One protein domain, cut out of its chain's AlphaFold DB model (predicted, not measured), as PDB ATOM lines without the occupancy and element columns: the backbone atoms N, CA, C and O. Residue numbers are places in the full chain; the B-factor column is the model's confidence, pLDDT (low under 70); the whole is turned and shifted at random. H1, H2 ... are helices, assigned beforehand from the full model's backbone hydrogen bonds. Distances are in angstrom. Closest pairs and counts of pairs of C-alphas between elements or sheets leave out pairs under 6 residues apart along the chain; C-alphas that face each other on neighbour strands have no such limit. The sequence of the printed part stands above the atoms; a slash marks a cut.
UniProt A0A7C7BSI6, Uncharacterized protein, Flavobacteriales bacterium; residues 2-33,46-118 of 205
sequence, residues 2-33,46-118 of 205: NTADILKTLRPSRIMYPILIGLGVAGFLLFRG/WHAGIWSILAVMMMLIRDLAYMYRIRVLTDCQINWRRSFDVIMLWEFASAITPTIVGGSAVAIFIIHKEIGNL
ATOM      1  N   ASN A   2      29.386 -23.539-114.693       33.09
ATOM      2  CA  ASN A   2      28.796 -23.181-115.987       33.09
ATOM      3  C   ASN A   2      29.326 -21.818-116.484       33.09
ATOM      4  O   ASN A   2      29.280 -20.830-115.754       33.09
ATOM      5  N   THR A   3      29.820 -21.751-117.721       51.38
ATOM      6  CA  THR A   3      30.449 -20.563-118.345       51.38
ATOM      7  C   THR A   3      29.540 -19.328-118.380       51.38
ATOM      8  O   THR A   3      30.027 -18.199-118.425       51.38
ATOM      9  N   ALA A   4      28.222 -19.531-118.304       54.94
ATOM     10  CA  ALA A   4      27.214 -18.475-118.309       54.94
ATOM     11  C   ALA A   4      27.182 -17.616-117.027       54.94
ATOM     12  O   ALA A   4      26.822 -16.440-117.100       54.94
ATOM     13  N   ASP A   5      27.587 -18.150-115.868       49.91
ATOM     14  CA  ASP A   5      27.555 -17.390-114.607       49.91
ATOM     15  C   ASP A   5      28.778 -16.478-114.429       49.91
ATOM     16  O   ASP A   5      28.682 -15.434-113.791       49.91
ATOM     17  N   ILE A   6      29.898 -16.793-115.087       51.41
ATOM     18  CA  ILE A   6      31.147 -16.011-115.029       51.41
ATOM     19  C   ILE A   6      31.043 -14.736-115.889       51.41
ATOM     20  O   ILE A   6      31.556 -13.676-115.535       51.41
ATOM     21  N   LEU A   7      30.299 -14.804-116.999       49.75
ATOM     22  CA  LEU A   7      29.999 -13.648-117.855       49.75
ATOM     23  C   LEU A   7      29.078 -12.622-117.166       49.75
ATOM     24  O   LEU A   7      29.102 -11.444-117.519       49.75
ATOM     25  N   LYS A   8      28.299 -13.029-116.153       45.94
ATOM     26  CA  LYS A   8      27.509 -12.094-115.330       45.94
ATOM     27  C   LYS A   8      28.366 -11.318-114.330       45.94
ATOM     28  O   LYS A   8      27.982 -10.206-113.959       45.94
ATOM     29  N   THR A   9      29.512 -11.858-113.920       49.00
ATOM     30  CA  THR A   9      30.462 -11.189-113.018       49.00
ATOM     31  C   THR A   9      31.233 -10.074-113.730       49.00
ATOM     32  O   THR A   9      31.558  -9.068-113.109       49.00
ATOM     33  N   LEU A  10      31.423 -10.187-115.050       49.19
ATOM     34  CA  LEU A  10      32.022  -9.168-115.924       49.19
ATOM     35  C   LEU A  10      30.962  -8.307-116.635       49.19
ATOM     36  O   LEU A  10      31.104  -7.986-117.812       49.19
ATOM     37  N   ARG A  11      29.865  -7.936-115.960       55.50
ATOM     38  CA  ARG A  11      28.872  -7.021-116.547       55.50
ATOM     39  C   ARG A  11      29.513  -5.642-116.794       55.50
ATOM     40  O   ARG A  11      29.793  -4.951-115.809       55.50
ATOM     41  N   PRO A  12      29.636  -5.173-118.054       58.81
ATOM     42  CA  PRO A  12      30.230  -3.865-118.376       58.81
ATOM     43  C   PRO A  12      29.543  -2.702-117.645       58.81
ATOM     44  O   PRO A  12      30.175  -1.730-117.247       58.81
ATOM     45  N   SER A  13      28.244  -2.846-117.363       63.00
ATOM     46  CA  SER A  13      27.447  -1.859-116.630       63.00
ATOM     47  C   SER A  13      27.905  -1.625-115.179       63.00
ATOM     48  O   SER A  13      27.740  -0.516-114.684       63.00
ATOM     49  N   ARG A  14      28.523  -2.606-114.498       63.88
ATOM     50  CA  ARG A  14      29.075  -2.403-113.138       63.88
ATOM     51  C   ARG A  14      30.458  -1.752-113.143       63.88
ATOM     52  O   ARG A  14      30.827  -1.144-112.148       63.88
ATOM     53  N   ILE A  15      31.186  -1.853-114.254       68.12
ATOM     54  CA  ILE A  15      32.491  -1.211-114.468       68.12
ATOM     55  C   ILE A  15      32.311   0.272-114.846       68.12
ATOM     56  O   ILE A  15      33.148   1.110-114.525       68.12
ATOM     57  N   MET A  16      31.175   0.619-115.457       75.50
ATOM     58  CA  MET A  16      30.880   1.980-115.907       75.50
ATOM     59  C   MET A  16      30.719   2.987-114.757       75.50
ATOM     60  O   MET A  16      31.148   4.127-114.900       75.50
ATOM     61  N   TYR A  17      30.160   2.584-113.608       77.75
ATOM     62  CA  TYR A  17      30.006   3.485-112.457       77.75
ATOM     63  C   TYR A  17      31.356   3.935-111.857       77.75
ATOM     64  O   TYR A  17      31.542   5.144-111.735       77.75
ATOM     65  N   PRO A  18      32.324   3.041-111.546       75.12
ATOM     66  CA  PRO A  18      33.672   3.445-111.133       75.12
ATOM     67  C   PRO A  18      34.372   4.344-112.153       75.12
ATOM     68  O   PRO A  18      34.977   5.338-111.766       75.12
ATOM     69  N   ILE A  19      34.247   4.035-113.450       77.81
ATOM     70  CA  ILE A  19      34.848   4.841-114.521       77.81
ATOM     71  C   ILE A  19      34.251   6.253-114.543       77.81
ATOM     72  O   ILE A  19      34.995   7.226-114.605       77.81
ATOM     73  N   LEU A  20      32.923   6.375-114.466       83.44
ATOM     74  CA  LEU A  20      32.237   7.670-114.464       83.44
ATOM     75  C   LEU A  20      32.559   8.489-113.215       83.44
ATOM     76  O   LEU A  20      32.777   9.691-113.327       83.44
ATOM     77  N   ILE A  21      32.621   7.857-112.040       82.94
ATOM     78  CA  ILE A  21      33.013   8.535-110.798       82.94
ATOM     79  C   ILE A  21      34.477   8.981-110.888       82.94
ATOM     80  O   ILE A  21      34.772  10.131-110.584       82.94
ATOM     81  N   GLY A  22      35.379   8.114-111.356       77.81
ATOM     82  CA  GLY A  22      36.796   8.434-111.534       77.81
ATOM     83  C   GLY A  22      37.017   9.592-112.507       77.81
ATOM     84  O   GLY A  22      37.681  10.566-112.159       77.81
ATOM     85  N   LEU A  23      36.394   9.540-113.690       83.56
ATOM     86  CA  LEU A  23      36.427  10.632-114.671       83.56
ATOM     87  C   LEU A  23      35.765  11.906-114.141       83.56
ATOM     88  O   LEU A  23      36.274  12.998-114.378       83.56
ATOM     89  N   GLY A  24      34.658  11.781-113.409       86.19
ATOM     90  CA  GLY A  24      33.950  12.908-112.808       86.19
ATOM     91  C   GLY A  24      34.789  13.625-111.752       86.19
ATOM     92  O   GLY A  24      34.894  14.847-111.786       86.19
ATOM     93  N   VAL A  25      35.441  12.878-110.856       82.81
ATOM     94  CA  VAL A  25      36.339  13.434-109.833       82.81
ATOM     95  C   VAL A  25      37.597  14.017-110.471       82.81
ATOM     96  O   VAL A  25      37.975  15.131-110.125       82.81
ATOM     97  N   ALA A  26      38.218  13.322-111.429       80.69
ATOM     98  CA  ALA A  26      39.382  13.837-112.150       80.69
ATOM     99  C   ALA A  26      39.051  15.136-112.900       80.69
ATOM    100  O   ALA A  26      39.798  16.108-112.810       80.69
ATOM    101  N   GLY A  27      37.899  15.183-113.576       84.25
ATOM    102  CA  GLY A  27      37.386  16.384-114.227       84.25
ATOM    103  C   GLY A  27      37.113  17.506-113.227       84.25
ATOM    104  O   GLY A  27      37.558  18.628-113.437       84.25
ATOM    105  N   PHE A  28      36.448  17.211-112.108       85.44
ATOM    106  CA  PHE A  28      36.181  18.186-111.049       85.44
ATOM    107  C   PHE A  28      37.469  18.768-110.450       85.44
ATOM    108  O   PHE A  28      37.565  19.981-110.267       85.44
ATOM    109  N   LEU A  29      38.471  17.926-110.182       81.44
ATOM    110  CA  LEU A  29      39.785  18.359-109.708       81.44
ATOM    111  C   LEU A  29      40.507  19.208-110.754       81.44
ATOM    112  O   LEU A  29      41.081  20.230-110.391       81.44
ATOM    113  N   LEU A  30      40.426  18.834-112.036       82.69
ATOM    114  CA  LEU A  30      40.963  19.640-113.130       82.69
ATOM    115  C   LEU A  30      40.298  21.011-113.190       82.69
ATOM    116  O   LEU A  30      41.010  22.001-113.222       82.69
ATOM    117  N   PHE A  31      38.966  21.091-113.146       82.19
ATOM    118  CA  PHE A  31      38.246  22.367-113.172       82.19
ATOM    119  C   PHE A  31      38.552  23.236-111.951       82.19
ATOM    120  O   PHE A  31      38.724  24.444-112.086       82.19
ATOM    121  N   ARG A  32      38.638  22.638-110.757       80.50
ATOM    122  CA  ARG A  32      38.926  23.370-109.518       80.50
ATOM    123  C   ARG A  32      40.388  23.815-109.425       80.50
ATOM    124  O   ARG A  32      40.659  24.861-108.848       80.50
ATOM    125  N   GLY A  33      41.311  23.021-109.960       70.75
ATOM    126  CA  GLY A  33      42.742  23.317-110.019       70.75
ATOM    127  C   GLY A  33      43.176  24.040-111.295       70.75
ATOM    128  O   GLY A  33      44.376  24.198-111.510       70.75
ATOM    129  N   TRP A  46      61.726  23.274-126.579       83.56
ATOM    130  CA  TRP A  46      62.167  22.073-127.310       83.56
ATOM    131  C   TRP A  46      62.544  20.900-126.381       83.56
ATOM    132  O   TRP A  46      62.187  19.750-126.629       83.56
ATOM    133  N   HIS A  47      63.172  21.212-125.244       87.25
ATOM    134  CA  HIS A  47      63.482  20.253-124.183       87.25
ATOM    135  C   HIS A  47      62.233  19.567-123.613       87.25
ATOM    136  O   HIS A  47      62.255  18.357-123.408       87.25
ATOM    137  N   ALA A  48      61.134  20.297-123.397       84.56
ATOM    138  CA  ALA A  48      59.890  19.719-122.886       84.56
ATOM    139  C   ALA A  48      59.318  18.672-123.857       84.56
ATOM    140  O   ALA A  48      58.845  17.623-123.420       84.56
ATOM    141  N   GLY A  49      59.437  18.907-125.169       87.25
ATOM    142  CA  GLY A  49      59.069  17.932-126.196       87.25
ATOM    143  C   GLY A  49      59.916  16.658-126.128       87.25
ATOM    144  O   GLY A  49      59.366  15.559-126.091       87.25
ATOM    145  N   ILE A  50      61.245  16.796-126.036       91.62
ATOM    146  CA  ILE A  50      62.166  15.651-125.926       91.62
ATOM    147  C   ILE A  50      61.868  14.816-124.675       91.62
ATOM    148  O   ILE A  50      61.718  13.598-124.775       91.62
ATOM    149  N   TRP A  51      61.744  15.451-123.506       90.19
ATOM    150  CA  TRP A  51      61.471  14.743-122.252       90.19
ATOM    151  C   TRP A  51      60.090  14.076-122.243       90.19
ATOM    152  O   TRP A  51      59.953  12.974-121.717       90.19
ATOM    153  N   SER A  52      59.090  14.683-122.890       89.50
ATOM    154  CA  SER A  52      57.761  14.074-123.045       89.50
ATOM    155  C   SER A  52      57.806  12.819-123.921       89.50
ATOM    156  O   SER A  52      57.233  11.794-123.561       89.50
ATOM    157  N   ILE A  53      58.533  12.860-125.044       92.94
ATOM    158  CA  ILE A  53      58.728  11.685-125.908       92.94
ATOM    159  C   ILE A  53      59.479  10.586-125.150       92.94
ATOM    160  O   ILE A  53      59.097   9.418-125.223       92.94
ATOM    161  N   LEU A  54      60.514  10.950-124.388       94.31
ATOM    162  CA  LEU A  54      61.266   9.995-123.581       94.31
ATOM    163  C   LEU A  54      60.379   9.326-122.519       94.31
ATOM    164  O   LEU A  54      60.469   8.114-122.339       94.31
ATOM    165  N   ALA A  55      59.488  10.078-121.869       92.25
ATOM    166  CA  ALA A  55      58.532   9.526-120.909       92.25
ATOM    167  C   ALA A  55      57.588   8.497-121.559       92.25
ATOM    168  O   ALA A  55      57.382   7.414-121.009       92.25
ATOM    169  N   VAL A  56      57.073   8.784-122.760       93.31
ATOM    170  CA  VAL A  56      56.240   7.831-123.518       93.31
ATOM    171  C   VAL A  56      57.042   6.588-123.915       93.31
ATOM    172  O   VAL A  56      56.555   5.469-123.777       93.31
ATOM    173  N   MET A  57      58.292   6.751-124.350       94.69
ATOM    174  CA  MET A  57      59.167   5.618-124.674       94.69
ATOM    175  C   MET A  57      59.457   4.736-123.453       94.69
ATOM    176  O   MET A  57      59.428   3.512-123.561       94.69
ATOM    177  N   MET A  58      59.693   5.336-122.284       94.12
ATOM    178  CA  MET A  58      59.869   4.605-121.025       94.12
ATOM    179  C   MET A  58      58.625   3.790-120.656       94.12
ATOM    180  O   MET A  58      58.758   2.637-120.250       94.12
ATOM    181  N   MET A  59      57.423   4.341-120.865       92.69
ATOM    182  CA  MET A  59      56.165   3.603-120.679       92.69
ATOM    183  C   MET A  59      56.073   2.390-121.613       92.69
ATOM    184  O   MET A  59      55.789   1.286-121.154       92.69
ATOM    185  N   LEU A  60      56.400   2.554-122.900       92.25
ATOM    186  CA  LEU A  60      56.392   1.441-123.857       92.25
ATOM    187  C   LEU A  60      57.396   0.346-123.482       92.25
ATOM    188  O   LEU A  60      57.080  -0.840-123.549       92.25
ATOM    189  N   ILE A  61      58.607   0.729-123.072       94.44
ATOM    190  CA  ILE A  61      59.643  -0.223-122.648       94.44
ATOM    191  C   ILE A  61      59.191  -0.998-121.409       94.44
ATOM    192  O   ILE A  61      59.390  -2.212-121.348       94.44
ATOM    193  N   ARG A  62      58.550  -0.325-120.448       92.19
ATOM    194  CA  ARG A  62      57.973  -0.967-119.263       92.19
ATOM    195  C   ARG A  62      56.936  -2.021-119.656       92.19
ATOM    196  O   ARG A  62      57.032  -3.162-119.208       92.19
ATOM    197  N   ASP A  63      55.996  -1.670-120.529       91.75
ATOM    198  CA  ASP A  63      54.928  -2.587-120.933       91.75
ATOM    199  C   ASP A  63      55.495  -3.790-121.721       91.75
ATOM    200  O   ASP A  63      55.099  -4.938-121.498       91.75
ATOM    201  N   LEU A  64      56.517  -3.572-122.560       92.44
ATOM    202  CA  LEU A  64      57.254  -4.646-123.239       92.44
ATOM    203  C   LEU A  64      58.009  -5.558-122.259       92.44
ATOM    204  O   LEU A  64      58.020  -6.781-122.441       92.44
ATOM    205  N   ALA A  65      58.619  -4.997-121.214       92.06
ATOM    206  CA  ALA A  65      59.291  -5.772-120.174       92.06
ATOM    207  C   ALA A  65      58.299  -6.663-119.408       92.06
ATOM    208  O   ALA A  65      58.589  -7.834-119.151       92.06
ATOM    209  N   TYR A  66      57.095  -6.161-119.117       90.44
ATOM    210  CA  TYR A  66      56.028  -6.956-118.503       90.44
ATOM    211  C   TYR A  66      55.527  -8.079-119.417       90.44
ATOM    212  O   TYR A  66      55.354  -9.216-118.962       90.44
ATOM    213  N   MET A  67      55.382  -7.815-120.719       91.44
ATOM    214  CA  MET A  67      55.050  -8.852-121.704       91.44
ATOM    215  C   MET A  67      56.107  -9.962-121.741       91.44
ATOM    216  O   MET A  67      55.765 -11.149-121.754       91.44
ATOM    217  N   TYR A  68      57.388  -9.584-121.725       91.94
ATOM    218  CA  TYR A  68      58.501 -10.529-121.683       91.94
ATOM    219  C   TYR A  68      58.487 -11.368-120.395       91.94
ATOM    220  O   TYR A  68      58.558 -12.595-120.470       91.94
ATOM    221  N   ARG A  69      58.303 -10.737-119.228       90.94
ATOM    222  CA  ARG A  69      58.204 -11.413-117.922       90.94
ATOM    223  C   ARG A  69      57.120 -12.487-117.914       90.94
ATOM    224  O   ARG A  69      57.416 -13.630-117.575       90.94
ATOM    225  N   ILE A  70      55.884 -12.162-118.307       89.06
ATOM    226  CA  ILE A  70      54.796 -13.157-118.329       89.06
ATOM    227  C   ILE A  70      55.124 -14.304-119.276       89.06
ATOM    228  O   ILE A  70      54.841 -15.462-118.967       89.06
ATOM    229  N   ARG A  71      55.737 -14.013-120.422       90.06
ATOM    230  CA  ARG A  71      56.106 -15.052-121.376       90.06
ATOM    231  C   ARG A  71      57.151 -16.010-120.806       90.06
ATOM    232  O   ARG A  71      56.987 -17.217-120.942       90.06
ATOM    233  N   VAL A  72      58.178 -15.491-120.139       89.44
ATOM    234  CA  VAL A  72      59.196 -16.316-119.470       89.44
ATOM    235  C   VAL A  72      58.571 -17.129-118.333       89.44
ATOM    236  O   VAL A  72      58.784 -18.334-118.263       89.44
ATOM    237  N   LEU A  73      57.721 -16.516-117.505       86.56
ATOM    238  CA  LEU A  73      57.036 -17.196-116.396       86.56
ATOM    239  C   LEU A  73      56.006 -18.247-116.852       86.56
ATOM    240  O   LEU A  73      55.621 -19.117-116.072       86.56
ATOM    241  N   THR A  74      55.550 -18.187-118.105       85.38
ATOM    242  CA  THR A  74      54.621 -19.163-118.701       85.38
ATOM    243  C   THR A  74      55.324 -20.214-119.561       85.38
ATOM    244  O   THR A  74      54.644 -20.940-120.280       85.38
ATOM    245  N   ASP A  75      56.655 -20.332-119.495       84.44
ATOM    246  CA  ASP A  75      57.463 -21.219-120.349       84.44
ATOM    247  C   ASP A  75      57.211 -20.992-121.851       84.44
ATOM    248  O   ASP A  75      57.104 -21.932-122.639       84.44
ATOM    249  N   CYS A  76      57.052 -19.730-122.261       84.12
ATOM    250  CA  CYS A  76      56.758 -19.325-123.637       84.12
ATOM    251  C   CYS A  76      55.466 -19.911-124.237       84.12
ATOM    252  O   CYS A  76      55.295 -19.864-125.455       84.12
ATOM    253  N   GLN A  77      54.538 -20.400-123.408       84.00
ATOM    254  CA  GLN A  77      53.238 -20.911-123.864       84.00
ATOM    255  C   GLN A  77      52.341 -19.802-124.437       84.00
ATOM    256  O   GLN A  77      51.513 -20.059-125.310       84.00
ATOM    257  N   ILE A  78      52.524 -18.561-123.976       85.56
ATOM    258  CA  ILE A  78      51.780 -17.393-124.452       85.56
ATOM    259  C   ILE A  78      52.559 -16.698-125.581       85.56
ATOM    260  O   ILE A  78      53.745 -16.387-125.455       85.56
ATOM    261  N   ASN A  79      51.878 -16.442-126.701       88.44
ATOM    262  CA  ASN A  79      52.441 -15.724-127.845       88.44
ATOM    263  C   ASN A  79      52.443 -14.200-127.602       88.44
ATOM    264  O   ASN A  79      51.578 -13.700-126.893       88.44
ATOM    265  N   TRP A  80      53.328 -13.440-128.258       88.75
ATOM    266  CA  TRP A  80      53.506 -11.991-128.029       88.75
ATOM    267  C   TRP A  80      52.203 -11.173-128.056       88.75
ATOM    268  O   TRP A  80      52.002 -10.320-127.199       88.75
ATOM    269  N   ARG A  81      51.300 -11.449-129.008       88.75
ATOM    270  CA  ARG A  81      49.995 -10.764-129.093       88.75
ATOM    271  C   ARG A  81      49.116 -11.042-127.876       88.75
ATOM    272  O   ARG A  81      48.520 -10.128-127.332       88.75
ATOM    273  N   ARG A  82      49.093 -12.293-127.417       88.12
ATOM    274  CA  ARG A  82      48.315 -12.676-126.239       88.12
ATOM    275  C   ARG A  82      48.947 -12.144-124.957       88.12
ATOM    276  O   ARG A  82      48.225 -11.714-124.074       88.12
ATOM    277  N   SER A  83      50.279 -12.095-124.871       88.69
ATOM    278  CA  SER A  83      50.977 -11.441-123.755       88.69
ATOM    279  C   SER A  83      50.602  -9.963-123.652       88.69
ATOM    280  O   SER A  83      50.404  -9.474-122.545       88.69
ATOM    281  N   PHE A  84      50.466  -9.269-124.787       90.88
ATOM    282  CA  PHE A  84      49.978  -7.891-124.818       90.88
ATOM    283  C   PHE A  84      48.544  -7.794-124.287       90.88
ATOM    284  O   PHE A  84      48.303  -7.034-123.354       90.88
ATOM    285  N   ASP A  85      47.618  -8.609-124.801       88.81
ATOM    286  CA  ASP A  85      46.221  -8.600-124.346       88.81
ATOM    287  C   ASP A  85      46.113  -8.881-122.837       88.81
ATOM    288  O   ASP A  85      45.373  -8.204-122.127       88.81
ATOM    289  N   VAL A  86      46.892  -9.843-122.330       88.38
ATOM    290  CA  VAL A  86      46.943 -10.199-120.904       88.38
ATOM    291  C   VAL A  86      47.419  -9.018-120.057       88.38
ATOM    292  O   VAL A  86      46.764  -8.690-119.070       88.38
ATOM    293  N   ILE A  87      48.533  -8.376-120.432       90.06
ATOM    294  CA  ILE A  87      49.097  -7.242-119.685       90.06
ATOM    295  C   ILE A  87      48.171  -6.032-119.740       90.06
ATOM    296  O   ILE A  87      47.877  -5.456-118.702       90.06
ATOM    297  N   MET A  88      47.644  -5.682-120.912       89.38
ATOM    298  CA  MET A  88      46.742  -4.537-121.043       89.38
ATOM    299  C   MET A  88      45.463  -4.720-120.227       89.38
ATOM    300  O   MET A  88      45.006  -3.784-119.574       89.38
ATOM    301  N   LEU A  89      44.889  -5.927-120.229       86.56
ATOM    302  CA  LEU A  89      43.723  -6.238-119.405       86.56
ATOM    303  C   LEU A  89      44.057  -6.248-117.911       86.56
ATOM    304  O   LEU A  89      43.232  -5.804-117.113       86.56
ATOM    305  N   TRP A  90      45.241  -6.737-117.530       86.75
ATOM    306  CA  TRP A  90      45.714  -6.684-116.148       86.75
ATOM    307  C   TRP A  90      45.856  -5.229-115.690       86.75
ATOM    308  O   TRP A  90      45.207  -4.841-114.722       86.75
ATOM    309  N   GLU A  91      46.613  -4.400-116.403       86.00
ATOM    310  CA  GLU A  91      46.814  -2.981-116.074       86.00
ATOM    311  C   GLU A  91      45.487  -2.217-116.004       86.00
ATOM    312  O   GLU A  91      45.235  -1.460-115.067       86.00
ATOM    313  N   PHE A  92      44.578  -2.480-116.943       84.06
ATOM    314  CA  PHE A  92      43.238  -1.899-116.930       84.06
ATOM    315  C   PHE A  92      42.425  -2.320-115.698       84.06
ATOM    316  O   PHE A  92      41.777  -1.489-115.060       84.06
ATOM    317  N   ALA A  93      42.473  -3.602-115.328       80.81
ATOM    318  CA  ALA A  93      41.808  -4.098-114.129       80.81
ATOM    319  C   ALA A  93      42.406  -3.484-112.855       80.81
ATOM    320  O   ALA A  93      41.659  -3.085-111.960       80.81
ATOM    321  N   SER A  94      43.732  -3.351-112.786       79.94
ATOM    322  CA  SER A  94      44.430  -2.681-111.684       79.94
ATOM    323  C   SER A  94      44.044  -1.204-111.571       79.94
ATOM    324  O   SER A  94      43.865  -0.714-110.462       79.94
ATOM    325  N   ALA A  95      43.850  -0.507-112.695       80.56
ATOM    326  CA  ALA A  95      43.484   0.909-112.711       80.56
ATOM    327  C   ALA A  95      42.035   1.180-112.264       80.56
ATOM    328  O   ALA A  95      41.734   2.254-111.746       80.56
ATOM    329  N   ILE A  96      41.126   0.228-112.483       75.00
ATOM    330  CA  ILE A  96      39.690   0.401-112.201       75.00
ATOM    331  C   ILE A  96      39.289  -0.163-110.841       75.00
ATOM    332  O   ILE A  96      38.306   0.285-110.247       75.00
ATOM    333  N   THR A  97      39.998  -1.180-110.356       70.62
ATOM    334  CA  THR A  97      39.636  -1.822-109.096       70.62
ATOM    335  C   THR A  97      40.111  -0.996-107.898       70.62
ATOM    336  O   THR A  97      41.255  -0.546-107.875       70.62
ATOM    337  N   PRO A  98      39.255  -0.777-106.883       54.81
ATOM    338  CA  PRO A  98      39.668  -0.071-105.679       54.81
ATOM    339  C   PRO A  98      40.711  -0.915-104.932       54.81
ATOM    340  O   PRO A  98      40.409  -2.024-104.502       54.81
ATOM    341  N   THR A  99      41.917  -0.359-104.798       49.94
ATOM    342  CA  THR A  99      43.008  -0.770-103.897       49.94
ATOM    343  C   THR A  99      43.492  -2.224-104.017       49.94
ATOM    344  O   THR A  99      42.826  -3.136-103.549       49.94
ATOM    345  N   ILE A 100      44.723  -2.407-104.530       47.28
ATOM    346  CA  ILE A 100      45.697  -3.524-104.355       47.28
ATOM    347  C   ILE A 100      45.240  -4.966-104.707       47.28
ATOM    348  O   ILE A 100      46.051  -5.769-105.156       47.28
ATOM    349  N   VAL A 101      43.964  -5.326-104.571       50.75
ATOM    350  CA  VAL A 101      43.489  -6.721-104.579       50.75
ATOM    351  C   VAL A 101      42.804  -7.108-105.896       50.75
ATOM    352  O   VAL A 101      42.832  -8.273-106.294       50.75
ATOM    353  N   GLY A 102      42.208  -6.153-106.616       60.44
ATOM    354  CA  GLY A 102      41.405  -6.463-107.803       60.44
ATOM    355  C   GLY A 102      42.211  -6.843-109.050       60.44
ATOM    356  O   GLY A 102      41.827  -7.777-109.757       60.44
ATOM    357  N   GLY A 103      43.353  -6.193-109.295       73.19
ATOM    358  CA  GLY A 103      44.208  -6.476-110.455       73.19
ATOM    359  C   GLY A 103      44.752  -7.908-110.468       73.19
ATOM    360  O   GLY A 103      44.630  -8.617-111.465       73.19
ATOM    361  N   SER A 104      45.268  -8.381-109.331       77.88
ATOM    362  CA  SER A 104      45.883  -9.711-109.205       77.88
ATOM    363  C   SER A 104      44.884 -10.858-109.379       77.88
ATOM    364  O   SER A 104      45.192 -11.852-110.036       77.88
ATOM    365  N   ALA A 105      43.661 -10.729-108.851       75.94
ATOM    366  CA  ALA A 105      42.619 -11.744-109.026       75.94
ATOM    367  C   ALA A 105      42.186 -11.874-110.497       75.94
ATOM    368  O   ALA A 105      42.020 -12.983-111.013       75.94
ATOM    369  N   VAL A 106      42.054 -10.739-111.188       79.75
ATOM    370  CA  VAL A 106      41.734 -10.703-112.619       79.75
ATOM    371  C   VAL A 106      42.892 -11.264-113.451       79.75
ATOM    372  O   VAL A 106      42.654 -12.062-114.356       79.75
ATOM    373  N   ALA A 107      44.141 -10.953-113.097       83.50
ATOM    374  CA  ALA A 107      45.328 -11.496-113.753       83.50
ATOM    375  C   ALA A 107      45.399 -13.029-113.681       83.50
ATOM    376  O   ALA A 107      45.639 -13.684-114.696       83.50
ATOM    377  N   ILE A 108      45.115 -13.619-112.510       85.06
ATOM    378  CA  ILE A 108      45.059 -15.081-112.338       85.06
ATOM    379  C   ILE A 108      44.040 -15.691-113.303       85.06
ATOM    380  O   ILE A 108      44.341 -16.681-113.970       85.06
ATOM    381  N   PHE A 109      42.850 -15.093-113.403       83.69
ATOM    382  CA  PHE A 109      41.792 -15.571-114.291       83.69
ATOM    383  C   PHE A 109      42.178 -15.470-115.773       83.69
ATOM    384  O   PHE A 109      41.985 -16.425-116.528       83.69
ATOM    385  N   ILE A 110      42.747 -14.338-116.192       84.88
ATOM    386  CA  ILE A 110      43.162 -14.117-117.583       84.88
ATOM    387  C   ILE A 110      44.275 -15.099-117.972       84.88
ATOM    388  O   ILE A 110      44.178 -15.752-119.008       84.88
ATOM    389  N   ILE A 111      45.295 -15.270-117.125       85.94
ATOM    390  CA  ILE A 111      46.387 -16.218-117.382       85.94
ATOM    391  C   ILE A 111      45.853 -17.654-117.382       85.94
ATOM    392  O   ILE A 111      46.245 -18.444-118.239       85.94
ATOM    393  N   HIS A 112      44.937 -18.004-116.473       86.06
ATOM    394  CA  HIS A 112      44.315 -19.332-116.436       86.06
ATOM    395  C   HIS A 112      43.600 -19.667-117.745       86.06
ATOM    396  O   HIS A 112      43.698 -20.796-118.222       86.06
ATOM    397  N   LYS A 113      42.943 -18.681-118.360       84.06
ATOM    398  CA  LYS A 113      42.300 -18.844-119.664       84.06
ATOM    399  C   LYS A 113      43.299 -19.149-120.789       84.06
ATOM    400  O   LYS A 113      42.933 -19.841-121.732       84.06
ATOM    401  N   GLU A 114      44.539 -18.672-120.681       83.88
ATOM    402  CA  GLU A 114      45.592 -18.917-121.675       83.88
ATOM    403  C   GLU A 114      46.341 -20.241-121.462       83.88
ATOM    404  O   GLU A 114      46.603 -20.948-122.432       83.88
ATOM    405  N   ILE A 115      46.675 -20.605-120.216       85.25
ATOM    406  CA  ILE A 115      47.508 -21.792-119.918       85.25
ATOM    407  C   ILE A 115      46.722 -23.014-119.411       85.25
ATOM    408  O   ILE A 115      47.293 -24.088-119.236       85.25
ATOM    409  N   GLY A 116      45.433 -22.868-119.097       81.88
ATOM    410  CA  GLY A 116      44.547 -23.950-118.645       81.88
ATOM    411  C   GLY A 116      44.810 -24.499-117.233       81.88
ATOM    412  O   GLY A 116      44.036 -25.319-116.746       81.88
ATOM    413  N   ASN A 117      45.861 -24.051-116.535       84.75
ATOM    414  CA  ASN A 117      46.239 -24.544-115.206       84.75
ATOM    415  C   ASN A 117      46.136 -23.441-114.145       84.75
ATOM    416  O   ASN A 117      46.979 -22.551-114.084       84.75
ATOM    417  N   LEU A 118      45.112 -23.529-113.287       82.81
ATOM    418  CA  LEU A 118      44.829 -22.522-112.258       82.81
ATOM    419  C   LEU A 118      45.969 -22.392-111.240       82.81
ATOM    420  O   LEU A 118      46.354 -21.278-110.904       82.81
TER     421      LEU A 118
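What this domain is: This is residues 2 to 33 and 46 to 118 of the 205 residues of an uncharacterized protein of Flavobacteriales bacterium (UniProt A0A7C7BSI6). The longest helix, H3, and the row of H1 followed by H2 make two long sides of an open frame, with H4 slanting across the space between H3 and H2, and H5 folded back along H4 as a helical hairpin. The free residues 46 to 62 of H3 and 23 to 33, mostly H2, stick out past this crosspiece toward one end, and residues 2 to 14 toward the other. The printed part has 105 residues with five named helices, in the order H1, H2, H3, H4, H5, and no named strand; the class is all helix. The whole is loose, with a radius of gyration of the C-alphas of 17.3 A, and it spans 50 by 33 by 21 A, only just elongated.

How they stand to each other: H3, residues 46 to 73, touches H4, residues 80 to 96, with residues 63 to 71 of H3 and 80 to 87 of H4 alone. Their closest C-alphas, those of Met 67 and Ser 83, are 5.2 A apart. They run opposite ways at a steep tilt of 69.7 degrees, only just short of about perpendicular. H4 is the hub, touching three helices. H5, residues 102 to 115, forms a helical hairpin with H4: they touch, closest at the C-alphas of Ser 94 and Gly 103, 4.0 A apart, and run opposite ways at a shallow tilt of 21 degrees. H2, residues 12 to 32, only just touches H4, with 3 pairs of C-alphas within 8 A; the closest, those of Pro 18 and Ile 96, are 6.8 A apart. These two run the same way at a steep tilt of 64 degrees. H1, residues 3 to 9, touches no helix. H2 and H3 are apart, and so are H3 and H5. In H3, H4 and H5 every O i to N i+4 pair is within hydrogen-bond range; in H2 15 of 17 are, and in H1 0 of 3, with 2 of its 4 O i to N i+3 pairs within range.

Where its parts are: H3 runs 41.1 A from C-alpha 46 at (62.167, 22.073, -127.310) to C-alpha 73 at (57.036, -17.196, -116.396). H2 is 29.9 A long, H4 24.4 A, H5 20.5 A and H1 10.8 A. H1 begins at C-alpha 3, (30.449, -20.563, -118.345), and H5 ends at C-alpha 115, (47.508, -21.792, -119.918).

The domain as a whole: The two C-alphas farthest apart, those of Asn 2 and Trp 46, are 57.4 A apart. Residues 34 to 45 are cut out, and C-alphas 33 and 46 are 26.0 A apart across the cut. Of the links that are printed whole, H1 to H2 and H4 to H5 are tight and H3 to H4 is short. The mean pLDDT of the printed part is 79.7; residues 2 to 15 and 98 to 102 are under 70.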